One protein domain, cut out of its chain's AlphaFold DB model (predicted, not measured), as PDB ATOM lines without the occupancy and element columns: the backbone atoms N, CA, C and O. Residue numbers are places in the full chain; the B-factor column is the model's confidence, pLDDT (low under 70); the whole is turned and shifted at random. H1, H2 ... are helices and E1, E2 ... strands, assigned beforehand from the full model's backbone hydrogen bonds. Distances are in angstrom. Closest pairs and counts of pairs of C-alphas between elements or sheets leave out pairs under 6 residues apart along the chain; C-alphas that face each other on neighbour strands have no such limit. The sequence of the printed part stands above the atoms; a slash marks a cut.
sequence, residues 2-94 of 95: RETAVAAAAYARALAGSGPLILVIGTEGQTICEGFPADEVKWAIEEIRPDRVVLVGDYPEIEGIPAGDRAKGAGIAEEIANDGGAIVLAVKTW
ATOM      1  N   ARG A   2     193.186 198.561  53.672       90.62
ATOM      2  CA  ARG A   2     192.682 197.868  54.863       90.62
ATOM      3  C   ARG A   2     193.403 196.551  55.138       90.62
ATOM      4  O   ARG A   2     193.985 196.417  56.202       90.62
ATOM      5  N   GLU A   3     193.465 195.637  54.169       92.12
ATOM      6  CA  GLU A   3     194.121 194.326  54.353       92.12
ATOM      7  C   GLU A   3     195.569 194.449  54.846       92.12
ATOM      8  O   GLU A   3     195.981 193.763  55.777       92.12
ATOM      9  N   THR A   4     196.333 195.387  54.278       92.69
ATOM     10  CA  THR A   4     197.706 195.669  54.713       92.69
ATOM     11  C   THR A   4     197.764 196.245  56.129       92.69
ATOM     12  O   THR A   4     198.673 195.898  56.877       92.69
ATOM     13  N   ALA A   5     196.802 197.087  56.520       94.56
ATOM     14  CA  ALA A   5     196.710 197.618  57.881       94.56
ATOM     15  C   ALA A   5     196.366 196.512  58.893       94.56
ATOM     16  O   ALA A   5     196.996 196.427  59.944       94.56
ATOM     17  N   VAL A   6     195.426 195.627  58.547       96.75
ATOM     18  CA  VAL A   6     195.031 194.472  59.365       96.75
ATOM     19  C   VAL A   6     196.206 193.512  59.546       96.75
ATOM     20  O   VAL A   6     196.522 193.131  60.672       96.75
ATOM     21  N   ALA A   7     196.907 193.166  58.464       96.94
ATOM     22  CA  ALA A   7     198.077 192.295  58.527       96.94
ATOM     23  C   ALA A   7     199.210 192.910  59.368       96.94
ATOM     24  O   ALA A   7     199.807 192.222  60.197       96.94
ATOM     25  N   ALA A   8     199.473 194.212  59.206       96.62
ATOM     26  CA  ALA A   8     200.461 194.926  60.010       96.62
ATOM     27  C   ALA A   8     200.086 194.940  61.499       96.62
ATOM     28  O   ALA A   8     200.944 194.698  62.344       96.62
ATOM     29  N   ALA A   9     198.811 195.152  61.827       96.56
ATOM     30  CA  ALA A   9     198.317 195.101  63.198       96.56
ATOM     31  C   ALA A   9     198.424 193.709  63.825       96.56
ATOM     32  O   ALA A   9     198.865 193.586  64.968       96.56
ATOM     33  N   ALA A  10     198.074 192.658  63.083       95.62
ATOM     34  CA  ALA A  10     198.232 191.284  63.544       95.62
ATOM     35  C   ALA A  10     199.705 190.964  63.844       95.62
ATOM     36  O   ALA A  10     200.024 190.416  64.900       95.62
ATOM     37  N   TYR A  11     200.610 191.373  62.951       96.44
ATOM     38  CA  TYR A  11     202.047 191.214  63.148       96.44
ATOM     39  C   TYR A  11     202.561 192.013  64.354       96.44
ATOM     40  O   TYR A  11     203.297 191.484  65.185       96.44
ATOM     41  N   ALA A  12     202.123 193.263  64.506       94.81
ATOM     42  CA  ALA A  12     202.508 194.117  65.620       94.81
ATOM     43  C   ALA A  12     202.055 193.548  66.975       94.81
ATOM     44  O   ALA A  12     202.845 193.516  67.916       94.81
ATOM     45  N   ARG A  13     200.826 193.016  67.068       93.62
ATOM     46  CA  ARG A  13     200.335 192.315  68.270       93.62
ATOM     47  C   ARG A  13     201.179 191.087  68.603       93.62
ATOM     48  O   ARG A  13     201.484 190.860  69.768       93.62
ATOM     49  N   ALA A  14     201.588 190.314  67.596       94.31
ATOM     50  CA  ALA A  14     202.436 189.143  67.812       94.31
ATOM     51  C   ALA A  14     203.801 189.506  68.431       94.31
ATOM     52  O   ALA A  14     204.348 188.712  69.191       94.31
ATOM     53  N   LEU A  15     204.329 190.703  68.143       91.31
ATOM     54  CA  LEU A  15     205.590 191.199  68.707       91.31
ATOM     55  C   LEU A  15     205.418 191.900  70.061       91.31
ATOM     56  O   LEU A  15     206.226 191.691  70.961       91.31
ATOM     57  N   ALA A  16     204.383 192.729  70.213       86.31
ATOM     58  CA  ALA A  16     204.140 193.513  71.426       86.31
ATOM     59  C   ALA A  16     203.451 192.719  72.552       86.31
ATOM     60  O   ALA A  16     203.331 193.211  73.676       86.31
ATOM     61  N   GLY A  17     202.988 191.497  72.272       85.94
ATOM     62  CA  GLY A  17     202.292 190.657  73.240       85.94
ATOM     63  C   GLY A  17     200.973 191.289  73.683       85.94
ATOM     64  O   GLY A  17     200.098 191.565  72.866       85.94
ATOM     65  N   SER A  18     200.820 191.505  74.991       84.38
ATOM     66  CA  SER A  18     199.618 192.100  75.593       84.38
ATOM     67  C   SER A  18     199.687 193.623  75.756       84.38
ATOM     68  O   SER A  18     198.864 194.186  76.475       84.38
ATOM     69  N   GLY A  19     200.686 194.288  75.167       88.50
ATOM     70  CA  GLY A  19     200.772 195.749  75.170       88.50
ATOM     71  C   GLY A  19     199.671 196.406  74.321       88.50
ATOM     72  O   GLY A  19     199.106 195.747  73.442       88.50
ATOM     73  N   PRO A  20     199.366 197.696  74.556       93.19
ATOM     74  CA  PRO A  20     198.364 198.414  73.777       93.19
ATOM     75  C   PRO A  20     198.782 198.523  72.306       93.19
ATOM     76  O   PRO A  20     199.963 198.667  71.993       93.19
ATOM     77  N   LEU A  21     197.805 198.484  71.404       96.25
ATOM     78  CA  LEU A  21     197.984 198.732  69.980       96.25
ATOM     79  C   LEU A  21     197.353 200.075  69.607       96.25
ATOM     80  O   LEU A  21     196.135 200.242  69.681       96.25
ATOM     81  N   ILE A  22     198.176 201.009  69.146       97.81
ATOM     82  CA  ILE A  22     197.738 202.325  68.686       97.81
ATOM     83  C   ILE A  22     197.784 202.339  67.162       97.81
ATOM     84  O   ILE A  22     198.824 202.083  66.550       97.81
ATOM     85  N   LEU A  23     196.644 202.621  66.540       98.00
ATOM     86  CA  LEU A  23     196.511 202.671  65.091       98.00
ATOM     87  C   LEU A  23     196.492 204.122  64.621       98.00
ATOM     88  O   LEU A  23     195.585 204.876  64.960       98.00
ATOM     89  N   VAL A  24     197.458 204.490  63.789       97.81
ATOM     90  CA  VAL A  24     197.475 205.755  63.056       97.81
ATOM     91  C   VAL A  24     197.047 205.461  61.622       97.81
ATOM     92  O   VAL A  24     197.742 204.732  60.917       97.81
ATOM     93  N   ILE A  25     195.909 205.983  61.173       96.62
ATOM     94  CA  ILE A  25     195.298 205.588  59.897       96.62
ATOM     95  C   ILE A  25     194.691 206.780  59.162       96.62
ATOM     96  O   ILE A  25     194.222 207.731  59.782       96.62
ATOM     97  N   GLY A  26     194.701 206.725  57.832       94.31
ATOM     98  CA  GLY A  26     194.009 207.695  56.988       94.31
ATOM     99  C   GLY A  26     194.838 208.128  55.786       94.31
ATOM    100  O   GLY A  26     195.554 207.320  55.189       94.31
ATOM    101  N   THR A  27     194.729 209.398  55.417       91.25
ATOM    102  CA  THR A  27     195.306 209.972  54.202       91.25
ATOM    103  C   THR A  27     196.006 211.293  54.497       91.25
ATOM    104  O   THR A  27     195.417 212.208  55.060       91.25
ATOM    105  N   GLU A  28     197.259 211.406  54.071       87.94
ATOM    106  CA  GLU A  28     198.056 212.627  54.141       87.94
ATOM    107  C   GLU A  28     198.023 213.355  52.785       87.94
ATOM    108  O   GLU A  28     198.473 212.816  51.771       87.94
ATOM    109  N   GLY A  29     197.513 214.592  52.777       75.06
ATOM    110  CA  GLY A  29     197.458 215.461  51.594       75.06
ATOM    111  C   GLY A  29     196.252 215.235  50.670       75.06
ATOM    112  O   GLY A  29     195.447 214.327  50.857       75.06
ATOM    113  N   GLN A  30     196.118 216.101  49.657       62.50
ATOM    114  CA  GLN A  30     195.148 215.928  48.570       62.50
ATOM    115  C   GLN A  30     195.677 214.850  47.623       62.50
ATOM    116  O   GLN A  30     196.707 215.035  46.974       62.50
ATOM    117  N   THR A  31     195.007 213.705  47.564       59.81
ATOM    118  CA  THR A  31     195.458 212.575  46.753       59.81
ATOM    119  C   THR A  31     194.837 212.628  45.363       59.81
ATOM    120  O   THR A  31     193.626 212.778  45.224       59.81
ATOM    121  N   ILE A  32     195.669 212.507  44.321       56.38
ATOM    122  CA  ILE A  32     195.204 212.509  42.921       56.38
ATOM    123  C   ILE A  32     194.376 211.250  42.625       56.38
ATOM    124  O   ILE A  32     193.396 211.315  41.888       56.38
ATOM    125  N   CYS A  33     194.740 210.105  43.214       54.09
ATOM    126  CA  CYS A  33     193.865 208.930  43.253       54.09
ATOM    127  C   CYS A  33     193.139 208.847  44.596       54.09
ATOM    128  O   CYS A  33     193.592 209.436  45.577       54.09
ATOM    129  N   GLU A  34     192.040 208.091  44.640       62.84
ATOM    130  CA  GLU A  34     191.232 207.872  45.844       62.84
ATOM    131  C   GLU A  34     192.117 207.661  47.085       62.84
ATOM    132  O   GLU A  34     193.017 206.803  47.102       62.84
ATOM    133  N   GLY A  35     191.882 208.491  48.108       72.75
ATOM    134  CA  GLY A  35     192.542 208.423  49.411       72.75
ATOM    135  C   GLY A  35     192.261 207.098  50.122       72.75
ATOM    136  O   GLY A  35     192.030 206.061  49.505       72.75
ATOM    137  N   PHE A  36     192.336 207.062  51.441       84.56
ATOM    138  CA  PHE A  36     191.868 205.928  52.233       84.56
ATOM    139  C   PHE A  36     190.373 206.162  52.496       84.56
ATOM    140  O   PHE A  36     190.055 207.053  53.283       84.56
ATOM    141  N   PRO A  37     189.447 205.460  51.813       89.31
ATOM    142  CA  PRO A  37     188.018 205.748  51.938       89.31
ATOM    143  C   PRO A  37     187.551 205.585  53.384       89.31
ATOM    144  O   PRO A  37     188.018 204.677  54.072       89.31
ATOM    145  N   ALA A  38     186.629 206.433  53.837       91.44
ATOM    146  CA  ALA A  38     186.172 206.425  55.224       91.44
ATOM    147  C   ALA A  38     185.604 205.067  55.663       91.44
ATOM    148  O   ALA A  38     185.922 204.603  56.754       91.44
ATOM    149  N   ASP A  39     184.848 204.384  54.801       93.19
ATOM    150  CA  ASP A  39     184.311 203.051  55.102       93.19
ATOM    151  C   ASP A  39     185.422 202.007  55.286       93.19
ATOM    152  O   ASP A  39     185.382 201.205  56.214       93.19
ATOM    153  N   GLU A  40     186.478 202.070  54.473       93.69
ATOM    154  CA  GLU A  40     187.643 201.192  54.612       93.69
ATOM    155  C   GLU A  40     188.456 201.512  55.879       93.69
ATOM    156  O   GLU A  40     189.019 200.602  56.490       93.69
ATOM    157  N   VAL A  41     188.505 202.784  56.298       94.88
ATOM    158  CA  VAL A  41     189.099 203.191  57.584       94.88
ATOM    159  C   VAL A  41     188.263 202.658  58.751       94.88
ATOM    160  O   VAL A  41     188.828 202.055  59.663       94.88
ATOM    161  N   LYS A  42     186.931 202.805  58.710       96.06
ATOM    162  CA  LYS A  42     186.016 202.258  59.729       96.06
ATOM    163  C   LYS A  42     186.171 200.749  59.855       96.06
ATOM    164  O   LYS A  42     186.421 200.260  60.952       96.06
ATOM    165  N   TRP A  43     186.122 200.024  58.740       95.81
ATOM    166  CA  TRP A  43     186.304 198.573  58.743       95.81
ATOM    167  C   TRP A  43     187.678 198.160  59.259       95.81
ATOM    168  O   TRP A  43     187.774 197.212  60.033       95.81
ATOM    169  N   ALA A  44     188.745 198.879  58.892       96.81
ATOM    170  CA  ALA A  44     190.068 198.618  59.449       96.81
ATOM    171  C   ALA A  44     190.079 198.777  60.978       96.81
ATOM    172  O   ALA A  44     190.620 197.918  61.669       96.81
ATOM    173  N   ILE A  45     189.467 199.833  61.519       97.75
ATOM    174  CA  ILE A  45     189.381 200.065  62.969       97.75
ATOM    175  C   ILE A  45     188.570 198.955  63.656       97.75
ATOM    176  O   ILE A  45     189.024 198.401  64.658       97.75
ATOM    177  N   GLU A  46     187.404 198.600  63.113       97.38
ATOM    178  CA  GLU A  46     186.522 197.558  63.660       97.38
ATOM    179  C   GLU A  46     187.179 196.172  63.675       97.38
ATOM    180  O   GLU A  46     186.994 195.402  64.624       97.38
ATOM    181  N   GLU A  47     187.955 195.856  62.638       97.50
ATOM    182  CA  GLU A  47     188.651 194.581  62.482       97.50
ATOM    183  C   GLU A  47     189.917 194.514  63.350       97.50
ATOM    184  O   GLU A  47     190.151 193.523  64.043       97.50
ATOM    185  N   ILE A  48     190.712 195.589  63.375       97.31
ATOM    186  CA  ILE A  48     191.958 195.668  64.153       97.31
ATOM    187  C   ILE A  48     191.679 195.771  65.658       97.31
ATOM    188  O   ILE A  48     192.487 195.289  66.463       97.31
ATOM    189  N   ARG A  49     190.563 196.405  66.043       96.94
ATOM    190  CA  ARG A  49     190.194 196.749  67.429       96.94
ATOM    191  C   ARG A  49     191.361 197.360  68.215       96.94
ATOM    192  O   ARG A  49     191.782 196.784  69.223       96.94
ATOM    193  N   PRO A  50     191.958 198.459  67.725       96.88
ATOM    194  CA  PRO A  50     193.068 199.098  68.414       96.88
ATOM    195  C   PRO A  50     192.591 199.721  69.731       96.88
ATOM    196  O   PRO A  50     191.430 200.102  69.869       96.88
ATOM    197  N   ASP A  51     193.501 199.865  70.688       96.19
ATOM    198  CA  ASP A  51     193.214 200.516  71.966       96.19
ATOM    199  C   ASP A  51     192.983 202.017  71.782       96.19
ATOM    200  O   ASP A  51     192.185 202.626  72.500       96.19
ATOM    201  N   ARG A  52     193.678 202.628  70.816       96.94
ATOM    202  CA  ARG A  52     193.517 204.032  70.424       96.94
ATOM    203  C   ARG A  52     193.661 204.198  68.916       96.94
ATOM    204  O   ARG A  52     194.441 203.493  68.278       96.94
ATOM    205  N   VAL A  53     192.931 205.171  68.375       98.19
ATOM    206  CA  VAL A  53     192.955 205.542  66.956       98.19
ATOM    207  C   VAL A  53     193.399 206.993  66.817       98.19
ATOM    208  O   VAL A  53     192.848 207.882  67.469       98.19
ATOM    209  N   VAL A  54     194.368 207.227  65.935       98.12
ATOM    210  CA  VAL A  54     194.785 208.552  65.473       98.12
ATOM    211  C   VAL A  54     194.447 208.662  63.987       98.12
ATOM    212  O   VAL A  54     194.913 207.861  63.175       98.12
ATOM    213  N   LEU A  55     193.611 209.633  63.631       97.31
ATOM    214  CA  LEU A  55     193.094 209.830  62.279       97.31
ATOM    215  C   LEU A  55     193.917 210.897  61.563       97.31
ATOM    216  O   LEU A  55     193.994 212.029  62.029       97.31
ATOM    217  N   VAL A  56     194.517 210.545  60.430       95.00
ATOM    218  CA  VAL A  56     195.248 211.491  59.575       95.00
ATOM    219  C   VAL A  56     194.376 211.845  58.382       95.00
ATOM    220  O   VAL A  56     194.068 210.962  57.591       95.00
ATOM    221  N   GLY A  57     194.003 213.114  58.230       90.19
ATOM    222  CA  GLY A  57     193.068 213.570  57.194       90.19
ATOM    223  C   GLY A  57     191.681 213.902  57.749       90.19
ATOM    224  O   GLY A  57     191.506 214.024  58.961       90.19
ATOM    225  N   ASP A  58     190.705 214.087  56.859       89.25
ATOM    226  CA  ASP A  58     189.353 214.533  57.218       89.25
ATOM    227  C   ASP A  58     188.371 213.351  57.263       89.25
ATOM    228  O   ASP A  58     187.983 212.815  56.225       89.25
ATOM    229  N   TYR A  59     188.020 212.923  58.479       90.75
ATOM    230  CA  TYR A  59     187.097 211.814  58.760       90.75
ATOM    231  C   TYR A  59     186.111 212.209  59.876       90.75
ATOM    232  O   TYR A  59     186.187 211.661  60.980       90.75
ATOM    233  N   PRO A  60     185.215 213.187  59.651       89.19
ATOM    234  CA  PRO A  60     184.365 213.748  60.707       89.19
ATOM    235  C   PRO A  60     183.389 212.732  61.323       89.19
ATOM    236  O   PRO A  60     182.908 212.928  62.436       89.19
ATOM    237  N   GLU A  61     183.091 211.647  60.614       92.06
ATOM    238  CA  GLU A  61     182.196 210.573  61.037       92.06
ATOM    239  C   GLU A  61     182.897 209.379  61.711       92.06
ATOM    240  O   GLU A  61     182.250 208.357  61.954       92.06
ATOM    241  N   ILE A  62     184.206 209.464  61.966       94.88
ATOM    242  CA  ILE A  62     184.987 208.409  62.623       94.88
ATOM    243  C   ILE A  62     185.516 208.939  63.955       94.88
ATOM    244  O   ILE A  62     186.184 209.968  64.008       94.88
ATOM    245  N   GLU A  63     185.244 208.220  65.043       95.56
ATOM    246  CA  GLU A  63     185.805 208.564  66.349       95.56
ATOM    247  C   GLU A  63     187.310 208.265  66.391       95.56
ATOM    248  O   GLU A  63     187.766 207.165  66.074       95.56
ATOM    249  N   GLY A  64     188.096 209.254  66.809       95.81
ATOM    250  CA  GLY A  64     189.543 209.140  66.925       95.81
ATOM    251  C   GLY A  64     190.192 210.481  67.239       95.81
ATOM    252  O   GLY A  64     189.532 211.518  67.303       95.81
ATOM    253  N   ILE A  65     191.504 210.462  67.454       97.44
ATOM    254  CA  ILE A  65     192.283 211.672  67.722       97.44
ATOM    255  C   ILE A  65     192.726 212.260  66.376       97.44
ATOM    256  O   ILE A  65     193.460 211.585  65.653       97.44
ATOM    257  N   PRO A  66     192.319 213.486  66.005       96.00
ATOM    258  CA  PRO A  66     192.682 214.056  64.715       96.00
ATOM    259  C   PRO A  66     194.159 214.469  64.676       96.00
ATOM    260  O   PRO A  66     194.681 215.108  65.593       96.00
ATOM    261  N   ALA A  67     194.821 214.168  63.565       94.88
ATOM    262  CA  ALA A  67     196.179 214.571  63.241       94.88
ATOM    263  C   ALA A  67     196.217 215.211  61.846       94.88
ATOM    264  O   ALA A  67     195.603 214.727  60.898       94.88
ATOM    265  N   GLY A  68     196.950 216.320  61.719       89.50
ATOM    266  CA  GLY A  68     197.026 217.066  60.457       89.50
ATOM    267  C   GLY A  68     197.841 216.361  59.371       89.50
ATOM    268  O   GLY A  68     197.624 216.605  58.189       89.50
ATOM    269  N   ASP A  69     198.771 215.492  59.769       92.31
ATOM    270  CA  ASP A  69     199.688 214.785  58.882       92.31
ATOM    271  C   ASP A  69     200.222 213.506  59.555       92.31
ATOM    272  O   ASP A  69     199.945 213.232  60.733       92.31
ATOM    273  N   ARG A  70     200.982 212.702  58.803       93.25
ATOM    274  CA  ARG A  70     201.514 211.417  59.278       93.25
ATOM    275  C   ARG A  70     202.493 211.600  60.435       93.25
ATOM    276  O   ARG A  70     202.495 210.784  61.354       93.25
ATOM    277  N   ALA A  71     203.344 212.623  60.379       94.56
ATOM    278  CA  ALA A  71     204.387 212.850  61.378       94.56
ATOM    279  C   ALA A  71     203.776 213.242  62.728       94.56
ATOM    280  O   ALA A  71     204.132 212.678  63.761       94.56
ATOM    281  N   LYS A  72     202.789 214.137  62.711       95.69
ATOM    282  CA  LYS A  72     202.012 214.501  63.893       95.69
ATOM    283  C   LYS A  72     201.218 213.315  64.431       95.69
ATOM    284  O   LYS A  72     201.155 213.131  65.642       95.69
ATOM    285  N   GLY A  73     200.649 212.495  63.545       96.75
ATOM    286  CA  GLY A  73     199.946 211.276  63.942       96.75
ATOM    287  C   GLY A  73     200.852 210.279  64.674       96.75
ATOM    288  O   GLY A  73     200.453 209.730  65.698       96.75
ATOM    289  N   ALA A  74     202.084 210.099  64.189       96.31
ATOM    290  CA  ALA A  74     203.090 209.273  64.851       96.31
ATOM    291  C   ALA A  74     203.472 209.826  66.233       96.31
ATOM    292  O   ALA A  74     203.436 209.073  67.198       96.31
ATOM    293  N   GLY A  75     203.734 211.132  66.351       97.00
ATOM    294  CA  GLY A  75     204.073 211.751  67.640       97.00
ATOM    295  C   GLY A  75     202.969 211.597  68.694       97.00
ATOM    296  O   GLY A  75     203.245 211.210  69.823       97.00
ATOM    297  N   ILE A  76     201.701 211.794  68.310       96.88
ATOM    298  CA  ILE A  76     200.553 211.547  69.202       96.88
ATOM    299  C   ILE A  76     200.519 210.078  69.645       96.88
ATOM    300  O   ILE A  76     200.276 209.783  70.812       96.88
ATOM    301  N   ALA A  77     200.748 209.142  68.722       96.75
ATOM    302  CA  ALA A  77     200.762 207.724  69.057       96.75
ATOM    303  C   ALA A  77     201.923 207.357  69.994       96.75
ATOM    304  O   ALA A  77     201.727 206.558  70.904       96.75
ATOM    305  N   GLU A  78     203.101 207.950  69.815       95.50
ATOM    306  CA  GLU A  78     204.255 207.755  70.701       95.50
ATOM    307  C   GLU A  78     203.974 208.275  72.118       95.50
ATOM    308  O   GLU A  78     204.225 207.562  73.091       95.50
ATOM    309  N   GLU A  79     203.360 209.456  72.246       94.69
ATOM    310  CA  GLU A  79     202.932 210.005  73.541       94.69
ATOM    311  C   GLU A  79     201.915 209.095  74.252       94.69
ATOM    312  O   GLU A  79     201.984 208.906  75.465       94.69
ATOM    313  N   ILE A  80     200.983 208.494  73.503       93.44
ATOM    314  CA  ILE A  80     199.985 207.559  74.046       93.44
ATOM    315  C   ILE A  80     200.625 206.227  74.455       93.44
ATOM    316  O   ILE A  80     200.216 205.639  75.456       93.44
ATOM    317  N   ALA A  81     201.596 205.738  73.679       89.81
ATOM    318  CA  ALA A  81     202.282 204.474  73.935       89.81
ATOM    319  C   ALA A  81     203.066 204.505  75.255       89.81
ATOM    320  O   ALA A  81     203.151 203.482  75.931       89.81
ATOM    321  N   ASN A  82     203.594 205.674  75.644       80.25
ATOM    322  CA  ASN A  82     204.269 205.914  76.926       80.25
ATOM    323  C   ASN A  82     205.268 204.787  77.289       80.25
ATOM    324  O   ASN A  82     205.132 204.124  78.319       80.25
ATOM    325  N   ASP A  83     206.231 204.550  76.388       71.38
ATOM    326  CA  ASP A  83     207.294 203.525  76.436       71.38
ATOM    327  C   ASP A  83     206.855 202.048  76.315       71.38
ATOM    328  O   ASP A  83     207.665 201.140  76.522       71.38
ATOM    329  N   GLY A  84     205.605 201.763  75.931       82.00
ATOM    330  CA  GLY A  84     205.128 200.388  75.759       82.00
ATOM    331  C   GLY A  84     204.069 200.191  74.674       82.00
ATOM    332  O   GLY A  84     203.352 201.103  74.277       82.00
ATOM    333  N   GLY A  85     203.938 198.948  74.206       89.12
ATOM    334  CA  GLY A  85     202.958 198.575  73.185       89.12
ATOM    335  C   GLY A  85     203.471 198.710  71.752       89.12
ATOM    336  O   GLY A  85     204.674 198.760  71.499       89.12
ATOM    337  N   ALA A  86     202.541 198.700  70.803       94.81
ATOM    338  CA  ALA A  86     202.822 198.787  69.380       94.81
ATOM    339  C   ALA A  86     202.080 199.951  68.730       94.81
ATOM    340  O   ALA A  86     200.913 200.213  69.018       94.81
ATOM    341  N   ILE A  87     202.748 200.580  67.769       96.62
ATOM    342  CA  ILE A  87     202.180 201.620  66.917       96.62
ATOM    343  C   ILE A  87     202.156 201.093  65.486       96.62
ATOM    344  O   ILE A  87     203.166 200.602  64.979       96.62
ATOM    345  N   VAL A  88     201.008 201.202  64.822       97.12
ATOM    346  CA  VAL A  88     200.854 200.854  63.405       97.12
ATOM    347  C   VAL A  88     200.508 202.107  62.622       97.12
ATOM    348  O   VAL A  88     199.493 202.748  62.882       97.12
ATOM    349  N   LEU A  89     201.339 202.426  61.632       96.25
ATOM    350  CA  LEU A  89     201.140 203.541  60.707       96.25
ATOM    351  C   LEU A  89     200.555 203.016  59.391       96.25
ATOM    352  O   LEU A  89     201.258 202.438  58.567       96.25
ATOM    353  N   ALA A  90     199.263 203.243  59.185       95.31
ATOM    354  CA  ALA A  90     198.494 202.895  57.995       95.31
ATOM    355  C   ALA A  90     197.995 204.163  57.276       95.31
ATOM    356  O   ALA A  90     196.801 204.346  57.041       95.31
ATOM    357  N   VAL A  91     198.921 205.062  56.940       92.19
ATOM    358  CA  VAL A  91     198.613 206.353  56.306       92.19
ATOM    359  C   VAL A  91     198.974 206.303  54.825       92.19
ATOM    360  O   VAL A  91     200.123 206.028  54.473       92.19
ATOM    361  N   LYS A  92     198.009 206.578  53.942       88.81
ATOM    362  CA  LYS A  92     198.288 206.809  52.521       88.81
ATOM    363  C   LYS A  92     198.978 208.157  52.355       88.81
ATOM    364  O   LYS A  92     198.465 209.167  52.822       88.81
ATOM    365  N   THR A  93     200.097 208.172  51.642       84.62
ATOM    366  CA  THR A  93     200.856 209.385  51.319       84.62
ATOM    367  C   THR A  93     201.067 209.464  49.806       84.62
ATOM    368  O   THR A  93     201.100 208.433  49.129       84.62
ATOM    369  N   TRP A  94     201.183 210.675  49.263       72.88
ATOM    370  CA  TRP A  94     201.571 210.922  47.868       72.88
ATOM    371  C   TRP A  94     202.880 211.709  47.831       72.88
ATOM    372  O   TRP A  94     203.162 212.491  48.740       72.88
TER     373      TRP A  94
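AT A GLANCE: This is residues 2 to 94 of the 95 residues of the protein "Coenzyme F430 synthase" of Methanofollis liminatans (UniProt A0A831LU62). A twisted sheet of four parallel strands makes the core, with two helices, H1 and H2, side by side over one face and a single helix, H3, over the other. The three helices run along the strands, and the loop of residues 28 to 37 reaches out at one end of the long axis. The printed part has 93 residues with three named helices and four named strands, in the order H1 E1 H2 E2 E3 H3 E4; the sheet's order is E3 E2 E1 E4, parallel throughout, and the class is mixed, helices and strands. The whole is compact, with a radius of gyration of the C-alphas of 12.2 A, and its outline is elongated, spanning 38 by 24 by 23 A.

IN THESE COORDINATES: In the sheet, E1 is residues 21 to 27, 19.6 A long, from C-alpha 21 at (197.984, 198.732, 69.980); E4 is residues 86 to 92, 19.2 A, ending with C-alpha 92 at (198.288, 206.809, 52.521). E2 is residues 52 to 56, 13.3 A, and E3 residues 65 to 67, 6.6 A. H1 is residues 2 to 16, 20.6 A, from C-alpha 2 at (192.682, 197.868, 54.863). H2 is residues 38 to 48, 15.1 A, and H3 residues 70 to 81, 16.2 A.

HOW THE PARTS SIT: The sheet is twisted, with C-alphas up to 4.3 A off its best plane; E3 and E4 are its edge strands. E1 and E4 are parallel at 8 degrees, with N 24 and O 88 2.8 A apart, within hydrogen-bond range. E2 and E1 are parallel at 17 degrees, with N 54 and O 23 at 2.8 A, and E3 and E2 at 30 degrees, with N 55 and O 65 at 2.8 A. The sheet and helices form three layers, helices on both faces of a sheet. H3 is on the sheet over E2 and E1, at a height of 7.5 A; its closest C-alpha pair with E2 is Val 54 and Gly 73, 6.0 A. On the opposite face, H1 is over E4 at a height of 8.1 A, with the C-alphas of Ala 5 and Ala 90 closest at 5.6 A, and H2 is over E1 at a height of 9.8 A, with those of Gly 26 and Val 41 closest at 6.7 A; dropped onto the local plane, 9 C-alphas of H1 fall on E4 and 2 on E1, and 8 of H2 fall on E1 and 2 on E2, and H1 is only just not over E1 as well, nor H2 over E2. H1 and H2 touch, closest at the C-alphas of Arg 2 and Ala 44, 5.3 A, at a shallow tilt of 28 degrees, the same way. H3 is apart from both. E1, H2, E2 form a strand-helix-strand unit, two parallel neighbour strands with a helix between them in the chain; E3, H3, E4 form a split one, with E2 and E1 between its strands in the sheet. Both crossovers are right-handed. In H1, H2 and H3 every O i to N i+4 pair is within hydrogen-bond range.

THE WHOLE: The two C-alphas farthest apart are those of Ser 18 and Ile 32, 38.8 A. The printed part has no cut and no long link. The mean pLDDT of the printed part is 90.9; residues 30 to 34 are under 70.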